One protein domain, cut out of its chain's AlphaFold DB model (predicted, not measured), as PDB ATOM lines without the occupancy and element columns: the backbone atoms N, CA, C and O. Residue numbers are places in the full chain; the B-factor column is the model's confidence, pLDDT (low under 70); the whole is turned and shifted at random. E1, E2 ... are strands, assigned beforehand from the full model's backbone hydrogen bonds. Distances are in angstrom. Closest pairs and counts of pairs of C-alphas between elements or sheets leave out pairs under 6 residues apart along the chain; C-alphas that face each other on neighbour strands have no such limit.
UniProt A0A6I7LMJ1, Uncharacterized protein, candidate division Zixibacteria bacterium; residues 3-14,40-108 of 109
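This is residues 3 to 14 and 40 to 108 of the 109 residues of an uncharacterized protein of candidate division Zixibacteria bacterium (UniProt A0A6I7LMJ1). With little regular structure, this rounded domain has a strongly twisted antiparallel sheet, E1 - E5 - E3, only partly face to face with the antiparallel pair E2 and E4; long loops join them. The 81 printed residues include five named strands, E1 to E5 along the chain: all strand, with 31 residues in named elements. It is compact, radius of gyration of the C-alphas 12.2 A, spanning 33 by 28 by 19 A.

E1, residues 3 to 7, is antiparallel to E5, residues 99 to 107; N 5 and O 101, 2.8 A apart, are within hydrogen-bond range. E5 is also antiparallel to E3, residues 64 to 70, with N 67 and O 104 at 2.8 A. E2, residues 42 to 45, is antiparallel to E4, residues 86 to 91, with N 44 and O 87 at 2.9 A. E3 and E4 are near each other, with 9 pairs of C-alphas within 10 A.

E1 begins at C-alpha 3 (-32.152, -38.883, 36.002). E5, 25.1 A long, ends at C-alpha 107 (-24.604, -23.308, 31.818). E3 measures 19.2 A, E4 16.9 A.

Residues 15 to 39 are not printed; C-alphas 14 and 40 are 10.4 A apart. Links E2 to E3 and E3 to E4 are long. Residues 12 to 14 have pLDDT under 70.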
ATOM      1  N   PRO A   3     -31.074 -37.951  36.263       93.94
ATOM      2  CA  PRO A   3     -32.152 -38.883  36.002       93.94
ATOM      3  C   PRO A   3     -33.159 -38.949  37.154       93.94
ATOM      4  O   PRO A   3     -32.803 -38.780  38.316       93.94
ATOM      5  N   ASP A   4     -34.393 -39.322  36.823       91.69
ATOM      6  CA  ASP A   4     -35.393 -39.830  37.776       91.69
ATOM      7  C   ASP A   4     -35.784 -38.882  38.930       91.69
ATOM      8  O   ASP A   4     -35.982 -39.291  40.076       91.69
ATOM      9  N   VAL A   5     -35.944 -37.598  38.619       92.69
ATOM     10  CA  VAL A   5     -36.375 -36.583  39.581       92.69
ATOM     11  C   VAL A   5     -37.877 -36.701  39.834       92.69
ATOM     12  O   VAL A   5     -38.684 -36.659  38.903       92.69
ATOM     13  N   LEU A   6     -38.261 -36.829  41.106       92.50
ATOM     14  CA  LEU A   6     -39.658 -36.881  41.533       92.50
ATOM     15  C   LEU A   6     -40.229 -35.468  41.702       92.50
ATOM     16  O   LEU A   6     -39.760 -34.697  42.538       92.50
ATOM     17  N   VAL A   7     -41.288 -35.161  40.959       91.19
ATOM     18  CA  VAL A   7     -42.013 -33.889  40.992       91.19
ATOM     19  C   VAL A   7     -43.367 -34.094  41.664       91.19
ATOM     20  O   VAL A   7     -44.280 -34.692  41.094       91.19
ATOM     21  N   TRP A   8     -43.507 -33.601  42.889       89.62
ATOM     22  CA  TRP A   8     -44.752 -33.621  43.663       89.62
ATOM     23  C   TRP A   8     -45.415 -32.244  43.721       89.62
ATOM     24  O   TRP A   8     -46.646 -32.178  43.791       89.62
ATOM     25  N   GLY A   9     -44.619 -31.174  43.613       86.06
ATOM     26  CA  GLY A   9     -45.100 -29.801  43.704       86.06
ATOM     27  C   GLY A   9     -46.062 -29.422  42.579       86.06
ATOM     28  O   GLY A   9     -45.928 -29.891  41.452       86.06
ATOM     29  N   LYS A  10     -47.048 -28.576  42.871       85.31
ATOM     30  CA  LYS A  10     -48.121 -28.215  41.935       85.31
ATOM     31  C   LYS A  10     -47.983 -26.797  41.387       85.31
ATOM     32  O   LYS A  10     -47.482 -25.876  42.039       85.31
ATOM     33  N   SER A  11     -48.482 -26.641  40.167       72.12
ATOM     34  CA  SER A  11     -48.483 -25.384  39.423       72.12
ATOM     35  C   SER A  11     -49.535 -24.377  39.869       72.12
ATOM     36  O   SER A  11     -49.415 -23.201  39.553       72.12
ATOM     37  N   ASP A  12     -50.542 -24.830  40.616       67.25
ATOM     38  CA  ASP A  12     -51.581 -23.997  41.222       67.25
ATOM     39  C   ASP A  12     -51.069 -23.141  42.393       67.25
ATOM     40  O   ASP A  12     -51.846 -22.381  42.971       67.25
ATOM     41  N   SER A  13     -49.772 -23.216  42.721       62.66
ATOM     42  CA  SER A  13     -49.130 -22.269  43.630       62.66
ATOM     43  C   SER A  13     -49.026 -20.888  42.977       62.66
ATOM     44  O   SER A  13     -48.054 -20.560  42.299       62.66
ATOM     45  N   ALA A  14     -50.045 -20.057  43.188       56.41
ATOM     46  CA  ALA A  14     -50.030 -18.661  42.776       56.41
ATOM     47  C   ALA A  14     -49.287 -17.815  43.819       56.41
ATOM     48  O   ALA A  14     -49.490 -17.969  45.026       56.41
ATOM     49  N   GLU A  40     -48.470 -27.252  46.635       73.88
ATOM     50  CA  GLU A  40     -47.209 -27.642  47.252       73.88
ATOM     51  C   GLU A  40     -46.068 -27.086  46.394       73.88
ATOM     52  O   GLU A  40     -45.958 -27.408  45.212       73.88
ATOM     53  N   ARG A  41     -45.248 -26.193  46.956       82.81
ATOM     54  CA  ARG A  41     -44.082 -25.631  46.266       82.81
ATOM     55  C   ARG A  41     -42.911 -26.600  46.366       82.81
ATOM     56  O   ARG A  41     -42.548 -27.000  47.467       82.81
ATOM     57  N   GLN A  42     -42.290 -26.897  45.228       89.31
ATOM     58  CA  GLN A  42     -41.073 -27.696  45.169       89.31
ATOM     59  C   GLN A  42     -39.936 -26.883  44.543       89.31
ATOM     60  O   GLN A  42     -39.907 -26.640  43.335       89.31
ATOM     61  N   ASP A  43     -39.003 -26.464  45.392       91.38
ATOM     62  CA  ASP A  43     -37.715 -25.918  44.975       91.38
ATOM     63  C   ASP A  43     -36.666 -27.033  45.006       91.38
ATOM     64  O   ASP A  43     -36.659 -27.866  45.911       91.38
ATOM     65  N   ILE A  44     -35.789 -27.051  44.006       92.94
ATOM     66  CA  ILE A  44     -34.686 -28.003  43.890       92.94
ATOM     67  C   ILE A  44     -33.382 -27.213  43.854       92.94
ATOM     68  O   ILE A  44     -33.202 -26.340  43.000       92.94
ATOM     69  N   LEU A  45     -32.469 -27.536  44.769       95.62
ATOM     70  CA  LEU A  45     -31.119 -26.983  44.791       95.62
ATOM     71  C   LEU A  45     -30.192 -27.839  43.929       95.62
ATOM     72  O   LEU A  45     -30.300 -29.064  43.926       95.62
ATOM     73  N   PHE A  46     -29.244 -27.211  43.232       95.06
ATOM     74  CA  PHE A  46     -28.295 -27.961  42.403       95.06
ATOM     75  C   PHE A  46     -27.406 -28.896  43.225       95.06
ATOM     76  O   PHE A  46     -27.094 -29.987  42.761       95.06
ATOM     77  N   ILE A  47     -27.062 -28.520  44.460       96.00
ATOM     78  CA  ILE A  47     -26.223 -29.340  45.348       96.00
ATOM     79  C   ILE A  47     -26.849 -30.701  45.695       96.00
ATOM     80  O   ILE A  47     -26.131 -31.674  45.931       96.00
ATOM     81  N   ASP A  48     -28.181 -30.783  45.676       94.25
ATOM     82  CA  ASP A  48     -28.928 -32.001  45.998       94.25
ATOM     83  C   ASP A  48     -29.068 -32.935  44.785       94.25
ATOM     84  O   ASP A  48     -29.591 -34.044  44.903       94.25
ATOM     85  N   LEU A  49     -28.615 -32.499  43.604       94.19
ATOM     86  CA  LEU A  49     -28.743 -33.255  42.367       94.19
ATOM     87  C   LEU A  49     -27.498 -34.079  42.065       94.19
ATOM     88  O   LEU A  49     -26.359 -33.640  42.232       94.19
ATOM     89  N   VAL A  50     -27.751 -35.272  41.533       94.81
ATOM     90  CA  VAL A  50     -26.731 -36.226  41.110       94.81
ATOM     91  C   VAL A  50     -26.925 -36.526  39.629       94.81
ATOM     92  O   VAL A  50     -28.032 -36.829  39.179       94.81
ATOM     93  N   ASP A  51     -25.860 -36.407  38.845       93.75
ATOM     94  CA  ASP A  51     -25.901 -36.708  37.421       93.75
ATOM     95  C   ASP A  51     -26.023 -38.221  37.147       93.75
ATOM     96  O   ASP A  51     -25.890 -39.073  38.025       93.75
ATOM     97  N   PHE A  52     -26.245 -38.581  35.884       92.88
ATOM     98  CA  PHE A  52     -26.337 -39.979  35.445       92.88
ATOM     99  C   PHE A  52     -25.063 -40.817  35.677       92.88
ATOM    100  O   PHE A  52     -25.098 -42.034  35.501       92.88
ATOM    101  N   ARG A  53     -23.935 -40.185  36.020       93.69
ATOM    102  CA  ARG A  53     -22.650 -40.829  36.324       93.69
ATOM    103  C   ARG A  53     -22.400 -40.928  37.833       93.69
ATOM    104  O   ARG A  53     -21.370 -41.471  38.216       93.69
ATOM    105  N   GLY A  54     -23.314 -40.432  38.669       92.94
ATOM    106  CA  GLY A  54     -23.176 -40.426  40.124       92.94
ATOM    107  C   GLY A  54     -22.429 -39.214  40.690       92.94
ATOM    108  O   GLY A  54     -22.100 -39.223  41.873       92.94
ATOM    109  N   ASN A  55     -22.144 -38.182  39.891       93.75
ATOM    110  CA  ASN A  55     -21.480 -36.972  40.377       93.75
ATOM    111  C   ASN A  55     -22.501 -35.975  40.924       93.75
ATOM    112  O   ASN A  55     -23.510 -35.698  40.273       93.75
ATOM    113  N   HIS A  56     -22.198 -35.374  42.072       94.00
ATOM    114  CA  HIS A  56     -22.948 -34.220  42.558       94.00
ATOM    115  C   HIS A  56     -22.748 -33.021  41.632       94.00
ATOM    116  O   HIS A  56     -21.635 -32.754  41.167       94.00
ATOM    117  N   LEU A  57     -23.828 -32.284  41.385       93.06
ATOM    118  CA  LEU A  57     -23.743 -30.999  40.706       93.06
ATOM    119  C   LEU A  57     -23.110 -29.944  41.635       93.06
ATOM    120  O   LEU A  57     -23.198 -30.051  42.863       93.06
ATOM    121  N   PRO A  58     -22.460 -28.909  41.073       94.12
ATOM    122  CA  PRO A  58     -21.963 -27.795  41.868       94.12
ATOM    123  C   PRO A  58     -23.125 -27.052  42.540       94.12
ATOM    124  O   PRO A  58     -24.218 -26.943  41.986       94.12
ATOM    125  N   ALA A  59     -22.869 -26.490  43.723       93.06
ATOM    126  CA  ALA A  59     -23.879 -25.748  44.482       93.06
ATOM    127  C   ALA A  59     -24.390 -24.495  43.755       93.06
ATOM    128  O   ALA A  59     -25.498 -24.030  44.018       93.06
ATOM    129  N   THR A  60     -23.577 -23.954  42.846       95.50
ATOM    130  CA  THR A  60     -23.902 -22.795  42.022       95.50
ATOM    131  C   THR A  60     -23.515 -23.041  40.571       95.50
ATOM    132  O   THR A  60     -22.406 -23.507  40.309       95.50
ATOM    133  N   ILE A  61     -24.397 -22.676  39.646       93.19
ATOM    134  CA  ILE A  61     -24.172 -22.685  38.197       93.19
ATOM    135  C   ILE A  61     -24.437 -21.266  37.693       93.19
ATOM    136  O   ILE A  61     -25.416 -20.639  38.109       93.19
ATOM    137  N   ASN A  62     -23.576 -20.729  36.830       93.44
ATOM    138  CA  ASN A  62     -23.797 -19.395  36.280       93.44
ATOM    139  C   ASN A  62     -24.839 -19.480  35.165       93.44
ATOM    140  O   ASN A  62     -24.755 -20.347  34.307       93.44
ATOM    141  N   ASN A  63     -25.844 -18.597  35.191       91.75
ATOM    142  CA  ASN A  63     -26.902 -18.527  34.172       91.75
ATOM    143  C   ASN A  63     -27.428 -19.919  33.724       91.75
ATOM    144  O   ASN A  63     -27.323 -20.288  32.546       91.75
ATOM    145  N   PRO A  64     -27.936 -20.736  34.667       94.19
ATOM    146  CA  PRO A  64     -28.339 -22.096  34.361       94.19
ATOM    147  C   PRO A  64     -29.595 -22.107  33.497       94.19
ATOM    148  O   PRO A  64     -30.502 -21.287  33.656       94.19
ATOM    149  N   LYS A  65     -29.676 -23.106  32.625       94.06
ATOM    150  CA  LYS A  65     -30.907 -23.482  31.938       94.06
ATOM    151  C   LYS A  65     -31.260 -24.915  32.249       94.06
ATOM    152  O   LYS A  65     -30.400 -25.799  32.217       94.06
ATOM    153  N   VAL A  66     -32.535 -25.127  32.549       93.19
ATOM    154  CA  VAL A  66     -33.074 -26.436  32.901       93.19
ATOM    155  C   VAL A  66     -34.136 -26.814  31.878       93.19
ATOM    156  O   VAL A  66     -35.122 -26.114  31.678       93.19
ATOM    157  N   ILE A  67     -33.940 -27.953  31.222       92.56
ATOM    158  CA  ILE A  67     -34.930 -28.560  30.335       92.56
ATOM    159  C   ILE A  67     -35.489 -29.794  31.032       92.56
ATOM    160  O   ILE A  67     -34.743 -30.697  31.422       92.56
ATOM    161  N   VAL A  68     -36.812 -29.822  31.171       92.12
ATOM    162  CA  VAL A  68     -37.557 -30.940  31.749       92.12
ATOM    163  C   VAL A  68     -37.939 -31.912  30.637       92.12
ATOM    164  O   VAL A  68     -38.628 -31.539  29.689       92.12
ATOM    165  N   GLN A  69     -37.519 -33.168  30.764       91.69
ATOM    166  CA  GLN A  69     -37.952 -34.263  29.903       91.69
ATOM    167  C   GLN A  69     -38.871 -35.196  30.698       91.69
ATOM    168  O   GLN A  69     -38.422 -35.945  31.568       91.69
ATOM    169  N   SER A  70     -40.171 -35.167  30.398       86.38
ATOM    170  CA  SER A  70     -41.137 -36.076  31.022       86.38
ATOM    171  C   SER A  70     -40.845 -37.533  30.664       86.38
ATOM    172  O   SER A  70     -40.633 -37.866  29.497       86.38
ATOM    173  N   ARG A  71     -40.890 -38.418  31.670       87.31
ATOM    174  CA  ARG A  71     -40.857 -39.879  31.468       87.31
ATOM    175  C   ARG A  71     -42.246 -40.496  31.307       87.31
ATOM    176  O   ARG A  71     -42.359 -41.667  30.952       87.31
ATOM    177  N   SER A  72     -43.295 -39.733  31.592       81.75
ATOM    178  CA  SER A  72     -44.686 -40.170  31.523       81.75
ATOM    179  C   SER A  72     -45.518 -39.226  30.647       81.75
ATOM    180  O   SER A  72     -44.979 -38.312  30.019       81.75
ATOM    181  N   ARG A  73     -46.829 -39.478  30.540       81.38
ATOM    182  CA  ARG A  73     -47.741 -38.627  29.749       81.38
ATOM    183  C   ARG A  73     -48.057 -37.306  30.450       81.38
ATOM    184  O   ARG A  73     -48.548 -36.380  29.815       81.38
ATOM    185  N   GLU A  74     -47.799 -37.240  31.747       83.62
ATOM    186  CA  GLU A  74     -48.011 -36.079  32.587       83.62
ATOM    187  C   GLU A  74     -46.867 -35.071  32.425       83.62
ATOM    188  O   GLU A  74     -45.677 -35.411  32.418       83.62
ATOM    189  N   ALA A  75     -47.234 -33.801  32.288       83.62
ATOM    190  CA  ALA A  75     -46.276 -32.725  32.122       83.62
ATOM    191  C   ALA A  75     -45.751 -32.244  33.480       83.62
ATOM    192  O   ALA A  75     -46.506 -32.092  34.445       83.62
ATOM    193  N   ALA A  76     -44.458 -31.936  33.519       88.75
ATOM    194  CA  ALA A  76     -43.876 -31.074  34.533       88.75
ATOM    195  C   ALA A  76     -43.171 -29.901  33.851       88.75
ATOM    196  O   ALA A  76     -42.717 -30.002  32.711       88.75
ATOM    197  N   PHE A  77     -43.117 -28.778  34.544       88.44
ATOM    198  CA  PHE A  77     -42.619 -27.521  34.019       88.44
ATOM    199  C   PHE A  77     -41.982 -26.682  35.118       88.44
ATOM    200  O   PHE A  77     -42.109 -26.968  36.309       88.44
ATOM    201  N   LEU A  78     -41.286 -25.635  34.693       88.94
ATOM    202  CA  LEU A  78     -40.629 -24.674  35.565       88.94
ATOM    203  C   LEU A  78     -41.544 -23.445  35.676       88.94
ATOM    204  O   LEU A  78     -41.606 -22.660  34.731       88.94
ATOM    205  N   PRO A  79     -42.303 -23.266  36.777       80.06
ATOM    206  CA  PRO A  79     -43.241 -22.148  36.934       80.06
ATOM    207  C   PRO A  79     -42.554 -20.781  37.145       80.06
ATOM    208  O   PRO A  79     -43.211 -19.805  37.492       80.06
ATOM    209  N   GLY A  80     -41.238 -20.695  36.952       77.94
ATOM    210  CA  GLY A  80     -40.435 -19.487  37.087       77.94
ATOM    211  C   GLY A  80     -39.056 -19.666  36.452       77.94
ATOM    212  O   GLY A  80     -38.755 -20.720  35.893       77.94
ATOM    213  N   GLY A  81     -38.226 -18.628  36.536       81.38
ATOM    214  CA  GLY A  81     -36.849 -18.677  36.045       81.38
ATOM    215  C   GLY A  81     -35.924 -19.498  36.944       81.38
ATOM    216  O   GLY A  81     -36.190 -19.701  38.131       81.38
ATOM    217  N   GLU A  82     -34.815 -19.946  36.371       90.94
ATOM    218  CA  GLU A  82     -33.733 -20.577  37.115       90.94
ATOM    219  C   GLU A  82     -32.890 -19.522  37.848       90.94
ATOM    220  O   GLU A  82     -32.605 -18.444  37.324       90.94
ATOM    221  N   SER A  83     -32.483 -19.837  39.074       92.75
ATOM    222  CA  SER A  83     -31.518 -19.051  39.849       92.75
ATOM    223  C   SER A  83     -30.144 -19.713  39.794       92.75
ATOM    224  O   SER A  83     -30.035 -20.881  39.425       92.75
ATOM    225  N   SER A  84     -29.090 -19.017  40.222       93.69
ATOM    226  CA  SER A  84     -27.740 -19.594  40.253       93.69
ATOM    227  C   SER A  84     -27.597 -20.791  41.200       93.69
ATOM    228  O   SER A  84     -26.686 -21.588  41.017       93.69
ATOM    229  N   THR A  85     -28.481 -20.952  42.187       95.06
ATOM    230  CA  THR A  85     -28.417 -22.019  43.205       95.06
ATOM    231  C   THR A  85     -29.411 -23.158  42.978       95.06
ATOM    232  O   THR A  85     -29.302 -24.214  43.601       95.06
ATOM    233  N   GLY A  86     -30.407 -22.954  42.119       94.00
ATOM    234  CA  GLY A  86     -31.475 -23.922  41.916       94.00
ATOM    235  C   GLY A  86     -32.640 -23.363  41.116       94.00
ATOM    236  O   GLY A  86     -32.578 -22.272  40.547       94.00
ATOM    237  N   PHE A  87     -33.731 -24.110  41.083       93.00
ATOM    238  CA  PHE A  87     -34.916 -23.769  40.303       93.00
ATOM    239  C   PHE A  87     -36.168 -24.332  40.963       93.00
ATOM    240  O   PHE A  87     -36.116 -25.194  41.842       93.00
ATOM    241  N   ARG A  88     -37.315 -23.848  40.502       91.25
ATOM    242  CA  ARG A  88     -38.620 -24.344  40.920       91.25
ATOM    243  C   ARG A  88     -39.168 -25.279  39.861       91.25
ATOM    244  O   ARG A  88     -39.081 -24.971  38.675       91.25
ATOM    245  N   ILE A  89     -39.769 -26.384  40.284       91.19
ATOM    246  CA  ILE A  89     -40.422 -27.335  39.388       91.19
ATOM    247  C   ILE A  89     -41.822 -27.651  39.895       91.19
ATOM    248  O   ILE A  89     -42.078 -27.679  41.098       91.19
ATOM    249  N   ALA A  90     -42.741 -27.868  38.967       90.75
ATOM    250  CA  ALA A  90     -44.106 -28.240  39.272       90.75
ATOM    251  C   ALA A  90     -44.631 -29.238  38.243       90.75
ATOM    252  O   ALA A  90     -44.277 -29.179  37.068       90.75
ATOM    253  N   ARG A  91     -45.499 -30.142  38.684       90.25
ATOM    254  CA  ARG A  91     -46.321 -30.976  37.809       90.25
ATOM    255  C   ARG A  91     -47.629 -30.268  37.480       90.25
ATOM    256  O   ARG A  91     -48.071 -29.373  38.211       90.25
ATOM    257  N   ASP A  92     -48.277 -30.726  36.418       85.44
ATOM    258  CA  ASP A  92     -49.653 -30.348  36.128       85.44
ATOM    259  C   ASP A  92     -50.564 -30.691  37.326       85.44
ATOM    260  O   ASP A  92     -50.489 -31.765  37.942       85.44
ATOM    261  N   SER A  93     -51.432 -29.744  37.676       83.31
ATOM    262  CA  SER A  93     -52.413 -29.894  38.748       83.31
ATOM    263  C   SER A  93     -53.458 -30.965  38.415       83.31
ATOM    264  O   SER A  93     -53.990 -31.593  39.330       83.31
ATOM    265  N   ALA A  94     -53.693 -31.229  37.124       83.00
ATOM    266  CA  ALA A  94     -54.550 -32.312  36.649       83.00
ATOM    267  C   ALA A  94     -53.898 -33.705  36.749       83.00
ATOM    268  O   ALA A  94     -54.589 -34.712  36.587       83.00
ATOM    269  N   SER A  95     -52.587 -33.801  37.018       85.06
ATOM    270  CA  SER A  95     -51.926 -35.101  37.164       85.06
ATOM    271  C   SER A  95     -52.442 -35.854  38.401       85.06
ATOM    272  O   SER A  95     -52.557 -35.254  39.478       85.06
ATOM    273  N   PRO A  96     -52.692 -37.175  38.289       84.62
ATOM    274  CA  PRO A  96     -53.275 -37.981  39.366       84.62
ATOM    275  C   PRO A  96     -52.340 -38.164  40.571       84.62
ATOM    276  O   PRO A  96     -52.786 -38.569  41.641       84.62
ATOM    277  N   GLY A  97     -51.048 -37.858  40.424       86.62
ATOM    278  CA  GLY A  97     -50.050 -37.986  41.480       86.62
ATOM    279  C   GLY A  97     -48.702 -37.372  41.093       86.62
ATOM    280  O   GLY A  97     -48.627 -36.645  40.099       86.62
ATOM    281  N   PRO A  98     -47.647 -37.637  41.884       89.25
ATOM    282  CA  PRO A  98     -46.283 -37.226  41.569       89.25
ATOM    283  C   PRO A  98     -45.803 -37.771  40.219       89.25
ATOM    284  O   PRO A  98     -46.111 -38.903  39.852       89.25
ATOM    285  N   VAL A  99     -45.013 -36.971  39.505       91.25
ATOM    286  CA  VAL A  99     -44.505 -37.272  38.159       91.25
ATOM    287  C   VAL A  99     -42.993 -37.455  38.217       91.25
ATOM    288  O   VAL A  99     -42.318 -36.759  38.968       91.25
ATOM    289  N   ARG A 100     -42.440 -38.388  37.438       93.25
ATOM    290  CA  ARG A 100     -40.986 -38.576  37.317       93.25
ATOM    291  C   ARG A 100     -40.479 -37.971  36.016       93.25
ATOM    292  O   ARG A 100     -41.052 -38.217  34.953       93.25
ATOM    293  N   VAL A 101     -39.395 -37.209  36.099       93.81
ATOM    294  CA  VAL A 101     -38.789 -36.520  34.954       93.81
ATOM    295  C   VAL A 101     -37.276 -36.661  34.953       93.81
ATOM    296  O   VAL A 101     -36.655 -36.869  35.993       93.81
ATOM    297  N   ASP A 102     -36.686 -36.517  33.775       94.38
ATOM    298  CA  ASP A 102     -35.255 -36.298  33.619       94.38
ATOM    299  C   ASP A 102     -34.983 -34.814  33.422       94.38
ATOM    300  O   ASP A 102     -35.778 -34.102  32.802       94.38
ATOM    301  N   LEU A 103     -33.848 -34.346  33.935       94.38
ATOM    302  CA  LEU A 103     -33.437 -32.956  33.787       94.38
ATOM    303  C   LEU A 103     -32.149 -32.848  32.978       94.38
ATOM    304  O   LEU A 103     -31.139 -33.510  33.258       94.38
ATOM    305  N   PHE A 104     -32.155 -31.938  32.014       93.81
ATOM    306  CA  PHE A 104     -30.952 -31.472  31.339       93.81
ATOM    307  C   PHE A 104     -30.633 -30.085  31.865       93.81
ATOM    308  O   PHE A 104     -31.406 -29.154  31.674       93.81
ATOM    309  N   ILE A 105     -29.502 -29.978  32.552       93.12
ATOM    310  CA  ILE A 105     -29.030 -28.742  33.169       93.12
ATOM    311  C   ILE A 105     -27.734 -28.368  32.467       93.12
ATOM    312  O   ILE A 105     -26.838 -29.211  32.355       93.12
ATOM    313  N   TYR A 106     -27.658 -27.141  31.969       91.50
ATOM    314  CA  TYR A 106     -26.470 -26.605  31.315       91.50
ATOM    315  C   TYR A 106     -26.279 -25.128  31.659       91.50
ATOM    316  O   TYR A 106     -27.224 -24.425  32.008       91.50
ATOM    317  N   GLU A 107     -25.032 -24.684  31.577       92.69
ATOM    318  CA  GLU A 107     -24.604 -23.308  31.818       92.69
ATOM    319  C   GLU A 107     -24.571 -22.545  30.488       92.69
ATOM    320  O   GLU A 107     -24.058 -23.055  29.489       92.69
ATOM    321  N   LEU A 108     -25.141 -21.337  30.469       86.19
ATOM    322  CA  LEU A 108     -25.016 -20.401  29.352       86.19
ATOM    323  C   LEU A 108     -23.967 -19.339  29.707       86.19
ATOM    324  O   LEU A 108     -24.174 -18.566  30.641       86.19
TER     325      LEU A 108